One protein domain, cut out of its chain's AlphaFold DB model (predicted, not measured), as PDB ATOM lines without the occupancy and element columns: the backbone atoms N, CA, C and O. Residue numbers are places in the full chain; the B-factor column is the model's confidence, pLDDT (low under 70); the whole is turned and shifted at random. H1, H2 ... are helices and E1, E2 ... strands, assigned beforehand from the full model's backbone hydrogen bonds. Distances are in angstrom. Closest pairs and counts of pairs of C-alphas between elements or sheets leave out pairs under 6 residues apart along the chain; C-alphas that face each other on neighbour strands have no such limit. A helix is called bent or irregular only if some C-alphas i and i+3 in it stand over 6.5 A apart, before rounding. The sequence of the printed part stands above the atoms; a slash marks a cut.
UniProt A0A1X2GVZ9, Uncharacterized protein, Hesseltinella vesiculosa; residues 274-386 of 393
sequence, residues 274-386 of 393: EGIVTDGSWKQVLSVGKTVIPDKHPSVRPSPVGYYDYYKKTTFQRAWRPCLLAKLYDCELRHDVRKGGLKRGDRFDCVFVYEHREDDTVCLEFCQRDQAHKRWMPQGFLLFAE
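This is residues 274 to 386 of the 393 residues of an uncharacterized protein of Hesseltinella vesiculosa (UniProt A0A1X2GVZ9). A single twisted sheet of five antiparallel strands makes the core, with E2, E3 and E5 sharply bent; the short helix H1 packs beside the strands, and a long loop with the small helix H2 only grazes the sheet. The 113 printed residues hold two named helices and five named strands, in the order H1 E1 H2 E2 E3 E4 E5, and the class is mostly strand. Across the sheet the order is E1, E2, E3, E4, E5, and E2 to E5 form a meander, each strand the antiparallel neighbour of the one before. The whole is compact, with a radius of gyration of the C-alphas of 14.2 A and spans of 39 by 36 by 24 A.

The printed part begins at Glu 274, and H1 covers residues 282 to 285, from C-alpha 282 at (11.505, 114.205, 87.533). E1 is residues 286 to 290, and H2 is residues 307 to 313, 10.7 A long. E2, residues 324 to 333, is 19.8 A long and bends by 94 degrees at residue 330. E3, residues 347 to 355, is 22.1 A long and bends by 65 degrees at residue 350. E4, residues 361 to 370, is 27.6 A long. E5, residues 375 to 386, is 30.9 A long, bends by 66 degrees at residue 379 and ends with C-alpha 386 at (17.572, 120.076, 93.407).

From edge to edge of the sheet the strands' lines turn by 131 degrees. Edge strand E1 is antiparallel to E2, with N 287 and O 332 at 2.8 A. E2 and E3 are a hairpin, with N 328 and O 351 at 2.9 A. The hairpin E3 and E4 has N 363 and O 354 at 2.7 A. The hairpin E4 and E5 has N 377 and O 368 at 2.8 A, and E5 is the other edge strand. H1 is on the sheet at a height of 7.0 A, over none of the strands; its closest C-alphas to E2 are those of Val 285 and Leu 333, 6.1 A. H2 only grazes the sheet with its residues 307 to 308; its closest C-alphas to E3 are those of Tyr 308 and Tyr 354, 7.7 A. H1 and H2 are apart. In H2, 2 of 3 O i to N i+4 pairs are within hydrogen-bond range, while H1 is too short for such a pair.

The two C-alphas farthest apart are those of Gln 317 and Gly 345, 41.4 A. The printed part has no cut. The links E1 to H2, 16 residues, and E2 to E3, 13 residues, are long. The mean pLDDT of the printed part is 71.0, and residues 274 to 280, 290 to 323, 338 to 340 and 357 to 360 are under 70.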
ATOM      1  N   GLU A 274      13.502 125.973  86.074       60.50
ATOM      2  CA  GLU A 274      13.442 127.450  85.971       60.50
ATOM      3  C   GLU A 274      12.128 127.995  85.334       60.50
ATOM      4  O   GLU A 274      12.079 129.084  84.757       60.50
ATOM      5  N   GLY A 275      11.033 127.239  85.383       52.28
ATOM      6  CA  GLY A 275       9.699 127.641  84.955       52.28
ATOM      7  C   GLY A 275       8.566 126.698  85.375       52.28
ATOM      8  O   GLY A 275       7.418 126.979  85.016       52.28
ATOM      9  N   ILE A 276       8.854 125.605  86.096       56.91
ATOM     10  CA  ILE A 276       7.870 124.649  86.620       56.91
ATOM     11  C   ILE A 276       8.367 124.161  87.986       56.91
ATOM     12  O   ILE A 276       9.348 123.424  88.066       56.91
ATOM     13  N   VAL A 277       7.651 124.517  89.055       50.34
ATOM     14  CA  VAL A 277       7.739 123.765  90.312       50.34
ATOM     15  C   VAL A 277       7.006 122.455  90.060       50.34
ATOM     16  O   VAL A 277       5.790 122.449  89.861       50.34
ATOM     17  N   THR A 278       7.739 121.350  89.964       55.31
ATOM     18  CA  THR A 278       7.110 120.032  89.981       55.31
ATOM     19  C   THR A 278       6.943 119.617  91.434       55.31
ATOM     20  O   THR A 278       7.931 119.542  92.161       55.31
ATOM     21  N   ASP A 279       5.712 119.318  91.855       56.62
ATOM     22  CA  ASP A 279       5.389 118.802  93.197       56.62
ATOM     23  C   ASP A 279       5.901 117.349  93.409       56.62
ATOM     24  O   ASP A 279       5.239 116.514  94.030       56.62
ATOM     25  N   GLY A 280       7.060 116.990  92.839       64.50
ATOM     26  CA  GLY A 280       7.615 115.646  92.928       64.50
ATOM     27  C   GLY A 280       8.870 115.382  92.091       64.50
ATOM     28  O   GLY A 280       9.582 116.286  91.662       64.50
ATOM     29  N   SER A 281       9.159 114.092  91.899       73.81
ATOM     30  CA  SER A 281      10.330 113.591  91.158       73.81
ATOM     31  C   SER A 281      10.243 113.903  89.658       73.81
ATOM     32  O   SER A 281       9.155 113.864  89.075       73.81
ATOM     33  N   TRP A 282      11.397 114.074  88.997       77.50
ATOM     34  CA  TRP A 282      11.505 114.205  87.533       77.50
ATOM     35  C   TRP A 282      10.783 113.071  86.781       77.50
ATOM     36  O   TRP A 282      10.322 113.263  85.655       77.50
ATOM     37  N   LYS A 283      10.621 111.891  87.400       78.50
ATOM     38  CA  LYS A 283       9.867 110.763  86.827       78.50
ATOM     39  C   LYS A 283       8.410 111.103  86.554       78.50
ATOM     40  O   LYS A 283       7.830 110.543  85.631       78.50
ATOM     41  N   GLN A 284       7.808 112.004  87.327       82.19
ATOM     42  CA  GLN A 284       6.409 112.396  87.143       82.19
ATOM     43  C   GLN A 284       6.182 113.130  85.816       82.19
ATOM     44  O   GLN A 284       5.071 113.112  85.288       82.19
ATOM     45  N   VAL A 285       7.247 113.688  85.233       84.31
ATOM     46  CA  VAL A 285       7.221 114.383  83.943       84.31
ATOM     47  C   VAL A 285       6.983 113.427  82.779       84.31
ATOM     48  O   VAL A 285       6.477 113.834  81.733       84.31
ATOM     49  N   LEU A 286       7.280 112.140  82.964       87.50
ATOM     50  CA  LEU A 286       7.244 111.139  81.912       87.50
ATOM     51  C   LEU A 286       6.310 109.980  82.259       87.50
ATOM     52  O   LEU A 286       6.309 109.435  83.360       87.50
ATOM     53  N   SER A 287       5.551 109.529  81.269       87.88
ATOM     54  CA  SER A 287       5.021 108.172  81.250       87.88
ATOM     55  C   SER A 287       6.046 107.294  80.543       87.88
ATOM     56  O   SER A 287       6.263 107.452  79.345       87.88
ATOM     57  N   VAL A 288       6.715 106.406  81.277       84.00
ATOM     58  CA  VAL A 288       7.744 105.524  80.709       84.00
ATOM     59  C   VAL A 288       7.097 104.210  80.290       84.00
ATOM     60  O   VAL A 288       6.613 103.463  81.139       84.00
ATOM     61  N   GLY A 289       7.104 103.911  78.991       74.25
ATOM     62  CA  GLY A 289       6.610 102.639  78.474       74.25
ATOM     63  C   GLY A 289       7.523 101.469  78.846       74.25
ATOM     64  O   GLY A 289       7.040 100.418  79.268       74.25
ATOM     65  N   LYS A 290       8.849 101.634  78.703       67.00
ATOM     66  CA  LYS A 290       9.841 100.595  79.037       67.00
ATOM     67  C   LYS A 290      11.122 101.182  79.629       67.00
ATOM     68  O   LYS A 290      11.730 102.088  79.067       67.00
ATOM     69  N   THR A 291      11.580 100.589  80.727       58.44
ATOM     70  CA  THR A 291      12.889 100.867  81.347       58.44
ATOM     71  C   THR A 291      13.995  99.934  80.847       58.44
ATOM     72  O   THR A 291      15.172 100.225  81.034       58.44
ATOM     73  N   VAL A 292      13.636  98.833  80.175       54.97
ATOM     74  CA  VAL A 292      14.573  97.834  79.639       54.97
ATOM     75  C   VAL A 292      14.423  97.752  78.122       54.97
ATOM     76  O   VAL A 292      13.307  97.741  77.595       54.97
ATOM     77  N   ILE A 293      15.556  97.699  77.416       52.56
ATOM     78  CA  ILE A 293      15.616  97.518  75.962       52.56
ATOM     79  C   ILE A 293      14.854  96.230  75.608       52.56
ATOM     80  O   ILE A 293      15.248  95.166  76.077       52.56
ATOM     81  N   PRO A 294      13.801  96.252  74.771       46.47
ATOM     82  CA  PRO A 294      13.366  95.014  74.142       46.47
ATOM     83  C   PRO A 294      14.528  94.505  73.276       46.47
ATOM     84  O   PRO A 294      15.002  95.263  72.428       46.47
ATOM     85  N   ASP A 295      14.942  93.242  73.452       44.12
ATOM     86  CA  ASP A 295      16.074  92.539  72.790       44.12
ATOM     87  C   ASP A 295      16.191  92.727  71.260       44.12
ATOM     88  O   ASP A 295      17.168  92.341  70.626       44.12
ATOM     89  N   LYS A 296      15.184  93.335  70.634       43.91
ATOM     90  CA  LYS A 296      15.068  93.598  69.203       43.91
ATOM     91  C   LYS A 296      15.578  94.970  68.753       43.91
ATOM     92  O   LYS A 296      15.459  95.272  67.566       43.91
ATOM     93  N   HIS A 297      16.109  95.829  69.627       46.38
ATOM     94  CA  HIS A 297      16.689  97.097  69.176       46.38
ATOM     95  C   HIS A 297      18.187  96.952  68.878       46.38
ATOM     96  O   HIS A 297      18.987  96.925  69.810       46.38
ATOM     97  N   PRO A 298      18.599  96.897  67.591       45.41
ATOM     98  CA  PRO A 298      20.015  96.847  67.243       45.41
ATOM     99  C   PRO A 298      20.716  98.088  67.792       45.41
ATOM    100  O   PRO A 298      20.149  99.181  67.710       45.41
ATOM    101  N   SER A 299      21.928  97.903  68.325       47.53
ATOM    102  CA  SER A 299      22.766  98.936  68.944       47.53
ATOM    103  C   SER A 299      22.786 100.216  68.096       47.53
ATOM    104  O   SER A 299      23.478 100.305  67.076       47.53
ATOM    105  N   VAL A 300      21.974 101.199  68.485       48.38
ATOM    106  CA  VAL A 300      21.910 102.504  67.822       48.38
ATOM    107  C   VAL A 300      23.168 103.259  68.220       48.38
ATOM    108  O   VAL A 300      23.460 103.379  69.411       48.38
ATOM    109  N   ARG A 301      23.927 103.750  67.236       45.38
ATOM    110  CA  ARG A 301      25.126 104.537  67.528       45.38
ATOM    111  C   ARG A 301      24.694 105.851  68.204       45.38
ATOM    112  O   ARG A 301      23.753 106.482  67.713       45.38
ATOM    113  N   PRO A 302      25.349 106.265  69.302       45.41
ATOM    114  CA  PRO A 302      25.146 107.593  69.873       45.41
ATOM    115  C   PRO A 302      25.420 108.662  68.804       45.41
ATOM    116  O   PRO A 302      26.289 108.479  67.940       45.41
ATOM    117  N   SER A 303      24.637 109.736  68.793       41.56
ATOM    118  CA  SER A 303      24.732 110.762  67.755       41.56
ATOM    119  C   SER A 303      25.887 111.709  68.058       41.56
ATOM    120  O   SER A 303      26.035 112.151  69.185       41.56
ATOM    121  N   PRO A 304      26.705 112.119  67.076       43.75
ATOM    122  CA  PRO A 304      27.791 113.065  67.328       43.75
ATOM    123  C   PRO A 304      27.341 114.470  67.780       43.75
ATOM    124  O   PRO A 304      28.213 115.283  68.057       43.75
ATOM    125  N   VAL A 305      26.032 114.755  67.832       51.62
ATOM    126  CA  VAL A 305      25.466 116.100  68.069       51.62
ATOM    127  C   VAL A 305      24.564 116.162  69.316       51.62
ATOM    128  O   VAL A 305      24.033 117.221  69.625       51.62
ATOM    129  N   GLY A 306      24.372 115.051  70.039       53.12
ATOM    130  CA  GLY A 306      23.659 115.074  71.325       53.12
ATOM    131  C   GLY A 306      24.485 115.785  72.397       53.12
ATOM    132  O   GLY A 306      25.716 115.672  72.398       53.12
ATOM    133  N   TYR A 307      23.828 116.503  73.308       55.62
ATOM    134  CA  TYR A 307      24.507 117.285  74.344       55.62
ATOM    135  C   TYR A 307      25.351 116.363  75.243       55.62
ATOM    136  O   TYR A 307      26.501 116.671  75.551       55.62
ATOM    137  N   TYR A 308      24.846 115.161  75.550       56.00
ATOM    138  CA  TYR A 308      25.590 114.113  76.258       56.00
ATOM    139  C   TYR A 308      26.848 113.627  75.502       56.00
ATOM    140  O   TYR A 308      27.933 113.490  76.079       56.00
ATOM    141  N   ASP A 309      26.741 113.397  74.189       55.25
ATOM    142  CA  ASP A 309      27.835 112.868  73.364       55.25
ATOM    143  C   ASP A 309      28.941 113.901  73.090       55.25
ATOM    144  O   ASP A 309      30.112 113.526  72.952       55.25
ATOM    145  N   TYR A 310      28.596 115.194  73.059       53.94
ATOM    146  CA  TYR A 310      29.561 116.290  72.942       53.94
ATOM    147  C   TYR A 310      30.602 116.241  74.070       53.94
ATOM    148  O   TYR A 310      31.808 116.249  73.808       53.94
ATOM    149  N   TYR A 311      30.160 116.077  75.320       54.00
ATOM    150  CA  TYR A 311      31.068 115.974  76.468       54.00
ATOM    151  C   TYR A 311      31.772 114.618  76.577       54.00
ATOM    152  O   TYR A 311      32.835 114.520  77.190       54.00
ATOM    153  N   LYS A 312      31.219 113.554  75.982       54.31
ATOM    154  CA  LYS A 312      31.869 112.235  75.969       54.31
ATOM    155  C   LYS A 312      33.134 112.222  75.098       54.31
ATOM    156  O   LYS A 312      34.073 111.487  75.404       54.31
ATOM    157  N   LYS A 313      33.167 113.016  74.018       50.56
ATOM    158  CA  LYS A 313      34.236 113.000  72.999       50.56
ATOM    159  C   LYS A 313      35.381 113.987  73.230       50.56
ATOM    160  O   LYS A 313      36.410 113.856  72.572       50.56
ATOM    161  N   THR A 314      35.263 114.938  74.151       48.34
ATOM    162  CA  THR A 314      36.368 115.841  74.511       48.34
ATOM    163  C   THR A 314      37.369 115.106  75.415       48.34
ATOM    164  O   THR A 314      37.367 115.188  76.636       48.34
ATOM    165  N   THR A 315      38.232 114.304  74.790       43.97
ATOM    166  CA  THR A 315      39.177 113.363  75.422       43.97
ATOM    167  C   THR A 315      40.436 113.987  76.024       43.97
ATOM    168  O   THR A 315      41.332 113.253  76.439       43.97
ATOM    169  N   PHE A 316      40.533 115.311  76.120       39.94
ATOM    170  CA  PHE A 316      41.724 115.954  76.667       39.94
ATOM    171  C   PHE A 316      41.466 116.503  78.070       39.94
ATOM    172  O   PHE A 316      40.687 117.426  78.272       39.94
ATOM    173  N   GLN A 317      42.214 115.929  79.015       38.06
ATOM    174  CA  GLN A 317      42.340 116.303  80.424       38.06
ATOM    175  C   GLN A 317      41.181 115.865  81.324       38.06
ATOM    176  O   GLN A 317      40.084 115.554  80.885       38.06
ATOM    177  N   ARG A 318      41.474 115.796  82.625       44.12
ATOM    178  CA  ARG A 318      40.641 115.355  83.756       44.12
ATOM    179  C   ARG A 318      39.314 116.131  83.934       44.12
ATOM    180  O   ARG A 318      38.780 116.147  85.040       44.12
ATOM    181  N   ALA A 319      38.766 116.754  82.894       48.22
ATOM    182  CA  ALA A 319      37.504 117.474  82.896       48.22
ATOM    183  C   ALA A 319      36.334 116.552  83.271       48.22
ATOM    184  O   ALA A 319      36.328 115.357  82.961       48.22
ATOM    185  N   TRP A 320      35.387 117.109  84.018       49.38
ATOM    186  CA  TRP A 320      34.138 116.475  84.431       49.38
ATOM    187  C   TRP A 320      33.367 115.938  83.207       49.38
ATOM    188  O   TRP A 320      33.369 116.574  82.154       49.38
ATOM    189  N   ARG A 321      32.748 114.755  83.329       53.78
ATOM    190  CA  ARG A 321      31.916 114.131  82.283       53.78
ATOM    191  C   ARG A 321      30.477 114.034  82.805       53.78
ATOM    192  O   ARG A 321      30.343 113.570  83.938       53.78
ATOM    193  N   PRO A 322      29.446 114.389  82.014       60.97
ATOM    194  CA  PRO A 322      28.058 114.120  82.372       60.97
ATOM    195  C   PRO A 322      27.890 112.640  82.693       60.97
ATOM    196  O   PRO A 322      28.248 111.776  81.884       60.97
ATOM    197  N   CYS A 323      27.376 112.334  83.878       66.94
ATOM    198  CA  CYS A 323      26.994 110.971  84.204       66.94
ATOM    199  C   CYS A 323      25.631 110.678  83.603       66.94
ATOM    200  O   CYS A 323      24.679 111.392  83.897       66.94
ATOM    201  N   LEU A 324      25.537 109.603  82.819       72.12
ATOM    202  CA  LEU A 324      24.248 109.040  82.450       72.12
ATOM    203  C   LEU A 324      23.670 108.298  83.655       72.12
ATOM    204  O   LEU A 324      24.215 107.281  84.069       72.12
ATOM    205  N   LEU A 325      22.566 108.812  84.174       72.06
ATOM    206  CA  LEU A 325      21.859 108.285  85.332       72.06
ATOM    207  C   LEU A 325      20.841 107.221  84.927       72.06
ATOM    208  O   LEU A 325      20.734 106.173  85.557       72.06
ATOM    209  N   ALA A 326      20.091 107.485  83.857       75.19
ATOM    210  CA  ALA A 326      19.118 106.547  83.323       75.19
ATOM    211  C   ALA A 326      18.914 106.744  81.822       75.19
ATOM    212  O   ALA A 326      19.110 107.825  81.264       75.19
ATOM    213  N   LYS A 327      18.467 105.675  81.164       81.31
ATOM    214  CA  LYS A 327      18.027 105.704  79.774       81.31
ATOM    215  C   LYS A 327      16.647 105.073  79.681       81.31
ATOM    216  O   LYS A 327      16.471 103.914  80.041       81.31
ATOM    217  N   LEU A 328      15.682 105.851  79.217       86.12
ATOM    218  CA  LEU A 328      14.267 105.500  79.228       86.12
ATOM    219  C   LEU A 328      13.772 105.396  77.791       86.12
ATOM    220  O   LEU A 328      14.209 106.173  76.946       86.12
ATOM    221  N   TYR A 329      12.881 104.450  77.504       87.38
ATOM    222  CA  TYR A 329      12.382 104.203  76.151       87.38
ATOM    223  C   TYR A 329      10.864 104.306  76.088       87.38
ATOM    224  O   TYR A 329      10.181 104.023  77.075       87.38
ATOM    225  N   ASP A 330      10.358 104.667  74.904       89.06
ATOM    226  CA  ASP A 330       8.921 104.848  74.644       89.06
ATOM    227  C   ASP A 330       8.288 105.751  75.713       89.06
ATOM    228  O   ASP A 330       7.436 105.343  76.502       89.06
ATOM    229  N   CYS A 331       8.833 106.961  75.814       91.06
ATOM    230  CA  CYS A 331       8.440 107.941  76.814       91.06
ATOM    231  C   CYS A 331       7.388 108.884  76.237       91.06
ATOM    232  O   CYS A 331       7.518 109.349  75.106       91.06
ATOM    233  N   GLU A 332       6.382 109.210  77.038       92.31
ATOM    234  CA  GLU A 332       5.381 110.228  76.726       92.31
ATOM    235  C   GLU A 332       5.450 111.354  77.755       92.31
ATOM    236  O   GLU A 332       5.480 111.102  78.963       92.31
ATOM    237  N   LEU A 333       5.472 112.596  77.285       89.56
ATOM    238  CA  LEU A 333       5.536 113.768  78.144       89.56
ATOM    239  C   LEU A 333       4.172 114.046  78.791       89.56
ATOM    240  O   LEU A 333       3.163 114.205  78.106       89.56
ATOM    241  N   ARG A 334       4.122 114.129  80.123       88.81
ATOM    242  CA  ARG A 334       2.867 114.310  80.878       88.81
ATOM    243  C   ARG A 334       2.456 115.764  81.075       88.81
ATOM    244  O   ARG A 334       1.280 116.024  81.335       88.81
ATOM    245  N   HIS A 335       3.393 116.694  80.929       82.06
ATOM    246  CA  HIS A 335       3.184 118.116  81.185       82.06
ATOM    247  C   HIS A 335       3.715 118.957  80.029       82.06
ATOM    248  O   HIS A 335       4.677 118.575  79.372       82.06
ATOM    249  N   ASP A 336       3.100 120.108  79.784       78.69
ATOM    250  CA  ASP A 336       3.642 121.055  78.816       78.69
ATOM    251  C   ASP A 336       4.963 121.623  79.333       78.69
ATOM    252  O   ASP A 336       5.054 122.066  80.479       78.69
ATOM    253  N   VAL A 337       5.973 121.649  78.471       75.38
ATOM    254  CA  VAL A 337       7.285 122.195  78.795       75.38
ATOM    255  C   VAL A 337       7.470 123.486  78.015       75.38
ATOM    256  O   VAL A 337       7.580 123.506  76.789       75.38
ATOM    257  N   ARG A 338       7.525 124.602  78.746       68.44
ATOM    258  CA  ARG A 338       7.632 125.937  78.140       68.44
ATOM    259  C   ARG A 338       8.936 126.120  77.355       68.44
ATOM    260  O   ARG A 338       8.942 126.803  76.333       68.44
ATOM    261  N   LYS A 339      10.033 125.505  77.810       67.88
ATOM    262  CA  LYS A 339      11.359 125.591  77.182       67.88
ATOM    263  C   LYS A 339      11.521 124.531  76.085       67.88
ATOM    264  O   LYS A 339      11.485 123.340  76.346       67.88
ATOM    265  N   GLY A 340      11.714 124.960  74.839       68.00
ATOM    266  CA  GLY A 340      11.930 124.043  73.708       68.00
ATOM    267  C   GLY A 340      10.659 123.589  72.980       68.00
ATOM    268  O   GLY A 340      10.759 122.851  72.008       68.00
ATOM    269  N   GLY A 341       9.479 124.068  73.390       78.25
ATOM    270  CA  GLY A 341       8.231 123.866  72.645       78.25
ATOM    271  C   GLY A 341       7.654 122.450  72.715       78.25
ATOM    272  O   GLY A 341       6.827 122.111  71.869       78.25
ATOM    273  N   LEU A 342       8.073 121.651  73.701       83.81
ATOM    274  CA  LEU A 342       7.550 120.304  73.920       83.81
ATOM    275  C   LEU A 342       6.178 120.387  74.598       83.81
ATOM    276  O   LEU A 342       5.980 121.138  75.558       83.81
ATOM    277  N   LYS A 343       5.222 119.614  74.099       88.12
ATOM    278  CA  LYS A 343       3.831 119.624  74.549       88.12
ATOM    279  C   LYS A 343       3.477 118.322  75.243       88.12
ATOM    280  O   LYS A 343       3.995 117.253  74.921       88.12
ATOM    281  N   ARG A 344       2.535 118.398  76.176       89.56
ATOM    282  CA  ARG A 344       1.928 117.217  76.781       89.56
ATOM    283  C   ARG A 344       1.414 116.275  75.687       89.56
ATOM    284  O   ARG A 344       0.696 116.694  74.782       89.56
ATOM    285  N   GLY A 345       1.742 114.996  75.822       90.81
ATOM    286  CA  GLY A 345       1.422 113.943  74.860       90.81
ATOM    287  C   GLY A 345       2.495 113.726  73.790       90.81
ATOM    288  O   GLY A 345       2.398 112.747  73.049       90.81
ATOM    289  N   ASP A 346       3.526 114.576  73.710       91.56
ATOM    290  CA  ASP A 346       4.665 114.330  72.825       91.56
ATOM    291  C   ASP A 346       5.357 113.016  73.202       91.56
ATOM    292  O   ASP A 346       5.568 112.707  74.380       91.56
ATOM    293  N   ARG A 347       5.711 112.234  72.177       93.50
ATOM    294  CA  ARG A 347       6.339 110.918  72.334       93.50
ATOM    295  C   ARG A 347       7.787 110.938  71.879       93.50
ATOM    296  O   ARG A 347       8.128 111.476  70.821       93.50
ATOM    297  N   PHE A 348       8.619 110.274  72.666       92.25
ATOM    298  CA  PHE A 348      10.049 110.155  72.451       92.25
ATOM    299  C   PHE A 348      10.452 108.690  72.487       92.25
ATOM    300  O   PHE A 348      10.119 107.945  73.410       92.25
ATOM    301  N   ASP A 349      11.219 108.284  71.483       89.81
ATOM    302  CA  ASP A 349      11.745 106.925  71.410       89.81
ATOM    303  C   ASP A 349      12.736 106.652  72.549       89.81
ATOM    304  O   ASP A 349      12.839 105.519  73.024       89.81
ATOM    305  N   CYS A 350      13.471 107.685  72.980       89.50
ATOM    306  CA  CYS A 350      14.437 107.602  74.065       89.50
ATOM    307  C   CYS A 350      14.530 108.923  74.838       89.50
ATOM    308  O   CYS A 350      14.545 109.993  74.236       89.50
ATOM    309  N   VAL A 351      14.680 108.847  76.158       89.56
ATOM    310  CA  VAL A 351      15.065 109.977  77.013       89.56
ATOM    311  C   VAL A 351      16.334 109.608  77.767       89.56
ATOM    312  O   VAL A 351      16.402 108.552  78.403       89.56
ATOM    313  N   PHE A 352      17.348 110.462  77.675       86.88
ATOM    314  CA  PHE A 352      18.566 110.342  78.469       86.88
ATOM    315  C   PHE A 352      18.430 111.211  79.712       86.88
ATOM    316  O   PHE A 352      18.190 112.409  79.602       86.88
ATOM    317  N   VAL A 353      18.593 110.605  80.882       84.25
ATOM    318  CA  VAL A 353      18.651 111.307  82.164       84.25
ATOM    319  C   VAL A 353      20.110 111.345  82.572       84.25
ATOM    320  O   VAL A 353      20.714 110.289  82.762       84.25
ATOM    321  N   TYR A 354      20.702 112.526  82.666       78.19
ATOM    322  CA  TYR A 354      22.110 112.677  83.011       78.19
ATOM    323  C   TYR A 354      22.355 113.952  83.800       78.19
ATOM    324  O   TYR A 354      21.589 114.899  83.718       78.19
ATOM    325  N   GLU A 355      23.435 114.015  84.558       75.19
ATOM    326  CA  GLU A 355      23.783 115.249  85.266       75.19
ATOM    327  C   GLU A 355      24.294 116.323  84.330       75.19
ATOM    328  O   GLU A 355      25.109 116.052  83.447       75.19
ATOM    329  N   HIS A 356      23.908 117.562  84.599       74.94
ATOM    330  CA  HIS A 356      24.443 118.727  83.929       74.94
ATOM    331  C   HIS A 356      25.593 119.362  84.726       74.94
ATOM    332  O   HIS A 356      25.713 119.204  85.941       74.94
ATOM    333  N   ARG A 357      26.508 120.019  84.002       63.19
ATOM    334  CA  ARG A 357      27.826 120.422  84.512       63.19
ATOM    335  C   ARG A 357      27.766 121.594  85.478       63.19
ATOM    336  O   ARG A 357      28.602 121.650  86.378       63.19
ATOM    337  N   GLU A 358      26.880 122.545  85.209       54.84
ATOM    338  CA  GLU A 358      27.067 123.915  85.690       54.84
ATOM    339  C   GLU A 358      26.227 124.274  86.916       54.84
ATOM    340  O   GLU A 358      26.707 125.074  87.704       54.84
ATOM    341  N   ASP A 359      25.111 123.594  87.200       56.16
ATOM    342  CA  ASP A 359      24.157 124.106  88.202       56.16
ATOM    343  C   ASP A 359      23.455 123.018  89.013       56.16
ATOM    344  O   ASP A 359      22.285 123.142  89.350       56.16
ATOM    345  N   ASP A 360      24.149 121.923  89.322       66.81
ATOM    346  CA  ASP A 360      23.602 120.921  90.252       66.81
ATOM    347  C   ASP A 360      22.302 120.298  89.738       66.81
ATOM    348  O   ASP A 360      21.466 119.827  90.502       66.81
ATOM    349  N   THR A 361      22.144 120.316  88.416       75.88
ATOM    350  CA  THR A 361      20.899 119.979  87.753       75.88
ATOM    351  C   THR A 361      20.953 118.605  87.105       75.88
ATOM    352  O   THR A 361      21.987 118.141  86.608       75.88
ATOM    353  N   VAL A 362      19.803 117.943  87.075       80.50
ATOM    354  CA  VAL A 362      19.559 116.753  86.267       80.50
ATOM    355  C   VAL A 362      18.986 117.195  84.927       80.50
ATOM    356  O   VAL A 362      17.997 117.916  84.859       80.50
ATOM    357  N   CYS A 363      19.609 116.752  83.844       85.12
ATOM    358  CA  CYS A 363      19.165 116.986  82.485       85.12
ATOM    359  C   CYS A 363      18.367 115.791  81.962       85.12
ATOM    360  O   CYS A 363      18.855 114.659  81.964       85.12
ATOM    361  N   LEU A 364      17.164 116.054  81.462       88.81
ATOM    362  CA  LEU A 364      16.375 115.118  80.666       88.81
ATOM    363  C   LEU A 364      16.493 115.536  79.201       88.81
ATOM    364  O   LEU A 364      15.878 116.516  78.801       88.81
ATOM    365  N   GLU A 365      17.268 114.811  78.398       89.69
ATOM    366  CA  GLU A 365      17.387 115.040  76.952       89.69
ATOM    367  C   GLU A 365      16.431 114.114  76.193       89.69
ATOM    368  O   GLU A 365      16.557 112.885  76.218       89.69
ATOM    369  N   PHE A 366      15.469 114.713  75.496       90.75
ATOM    370  CA  PHE A 366      14.432 114.011  74.750       90.75
ATOM    371  C   PHE A 366      14.915 113.717  73.335       90.75
ATOM    372  O   PHE A 366      15.346 114.621  72.620       90.75
ATOM    373  N   CYS A 367      14.839 112.460  72.906       91.38
ATOM    374  CA  CYS A 367      15.382 112.011  71.630       91.38
ATOM    375  C   CYS A 367      14.361 111.215  70.809       91.38
ATOM    376  O   CYS A 367      13.634 110.361  71.320       91.38
ATOM    377  N   GLN A 368      14.382 111.432  69.494       91.50
ATOM    378  CA  GLN A 368      13.723 110.570  68.512       91.50
ATOM    379  C   GLN A 368      14.744 109.744  67.739       91.50
ATOM    380  O   GLN A 368      15.917 110.108  67.616       91.50
ATOM    381  N   ARG A 369      14.308 108.607  67.212       87.19
ATOM    382  CA  ARG A 369      15.139 107.731  66.401       87.19
ATOM    383  C   ARG A 369      15.067 108.149  64.941       87.19
ATOM    384  O   ARG A 369      14.062 107.963  64.262       87.19
ATOM    385  N   ASP A 370      16.198 108.590  64.413       86.94
ATOM    386  CA  ASP A 370      16.386 108.757  62.976       86.94
ATOM    387  C   ASP A 370      16.663 107.381  62.358       86.94
ATOM    388  O   ASP A 370      17.763 106.826  62.475       86.94
ATOM    389  N   GLN A 371      15.628 106.790  61.751       84.31
ATOM    390  CA  GLN A 371      15.709 105.461  61.141       84.31
ATOM    391  C   GLN A 371      16.691 105.420  59.966       84.31
ATOM    392  O   GLN A 371      17.383 104.414  59.800       84.31
ATOM    393  N   ALA A 372      16.789 106.507  59.192       82.06
ATOM    394  CA  ALA A 372      17.649 106.578  58.016       82.06
ATOM    395  C   ALA A 372      19.132 106.516  58.405       82.06
ATOM    396  O   ALA A 372      19.905 105.771  57.804       82.06
ATOM    397  N   HIS A 373      19.515 107.226  59.468       79.50
ATOM    398  CA  HIS A 373      20.913 107.313  59.905       79.50
ATOM    399  C   HIS A 373      21.244 106.423  61.110       79.50
ATOM    400  O   HIS A 373      22.386 106.416  61.570       79.50
ATOM    401  N   LYS A 374      20.265 105.665  61.625       80.06
ATOM    402  CA  LYS A 374      20.395 104.796  62.809       80.06
ATOM    403  C   LYS A 374      21.046 105.526  63.994       80.06
ATOM    404  O   LYS A 374      21.984 105.003  64.605       80.06
ATOM    405  N   ARG A 375      20.541 106.721  64.314       80.19
ATOM    406  CA  ARG A 375      21.048 107.589  65.392       80.19
ATOM    407  C   ARG A 375      19.919 108.208  66.215       80.19
ATOM    408  O   ARG A 375      18.778 108.270  65.760       80.19
ATOM    409  N   TRP A 376      20.261 108.687  67.407       82.94
ATOM    410  CA  TRP A 376      19.370 109.486  68.250       82.94
ATOM    411  C   TRP A 376      19.428 110.959  67.844       82.94
ATOM    412  O   TRP A 376      20.509 111.527  67.719       82.94
ATOM    413  N   MET A 377      18.277 111.579  67.618       87.44
ATOM    414  CA  MET A 377      18.166 112.994  67.283       87.44
ATOM    415  C   MET A 377      17.547 113.739  68.464       87.44
ATOM    416  O   MET A 377      16.375 113.477  68.764       87.44
ATOM    417  N   PRO A 378      18.289 114.647  69.122       88.81
ATOM    418  CA  PRO A 378      17.746 115.427  70.223       88.81
ATOM    419  C   PRO A 378      16.614 116.321  69.711       88.81
ATOM    420  O   PRO A 378      16.727 116.930  68.648       88.81
ATOM    421  N   GLN A 379      15.514 116.353  70.454       88.00
ATOM    422  CA  GLN A 379      14.334 117.179  70.186       88.00
ATOM    423  C   GLN A 379      14.231 118.351  71.166       88.00
ATOM    424  O   GLN A 379      13.647 119.377  70.846       88.00
ATOM    425  N   GLY A 380      14.822 118.209  72.351       86.44
ATOM    426  CA  GLY A 380      14.830 119.222  73.397       86.44
ATOM    427  C   GLY A 380      15.421 118.659  74.681       86.44
ATOM    428  O   GLY A 380      15.789 117.482  74.739       86.44
ATOM    429  N   PHE A 381      15.498 119.492  75.715       86.25
ATOM    430  CA  PHE A 381      15.931 119.064  77.038       86.25
ATOM    431  C   PHE A 381      15.232 119.850  78.152       86.25
ATOM    432  O   PHE A 381      14.737 120.953  77.926       86.25
ATOM    433  N   LEU A 382      15.219 119.270  79.348       85.75
ATOM    434  CA  LEU A 382      14.811 119.900  80.602       85.75
ATOM    435  C   LEU A 382      15.965 119.863  81.594       85.75
ATOM    436  O   LEU A 382      16.678 118.864  81.638       85.75
ATOM    437  N   LEU A 383      16.113 120.914  82.398       84.31
ATOM    438  CA  LEU A 383      17.080 120.979  83.492       84.31
ATOM    439  C   LEU A 383      16.323 121.098  84.814       84.31
ATOM    440  O   LEU A 383      15.504 121.990  84.983       84.31
ATOM    441  N   PHE A 384      16.613 120.194  85.737       80.69
ATOM    442  CA  PHE A 384      15.983 120.101  87.047       80.69
ATOM    443  C   PHE A 384      17.006 120.401  88.127       80.69
ATOM    444  O   PHE A 384      17.916 119.601  88.320       80.69
ATOM    445  N   ALA A 385      16.864 121.519  88.827       79.12
ATOM    446  CA  ALA A 385      17.643 121.827  90.015       79.12
ATOM    447  C   ALA A 385      17.077 121.097  91.236       79.12
ATOM    448  O   ALA A 385      15.863 120.969  91.398       79.12
ATOM    449  N   GLU A 386      17.960 120.604  92.099       78.00
ATOM    450  CA  GLU A 386      17.572 120.076  93.407       78.00
ATOM    451  C   GLU A 386      16.953 121.218  94.239       78.00
ATOM    452  O   GLU A 386      17.597 122.246  94.436       78.00
TER     453      GLU A 386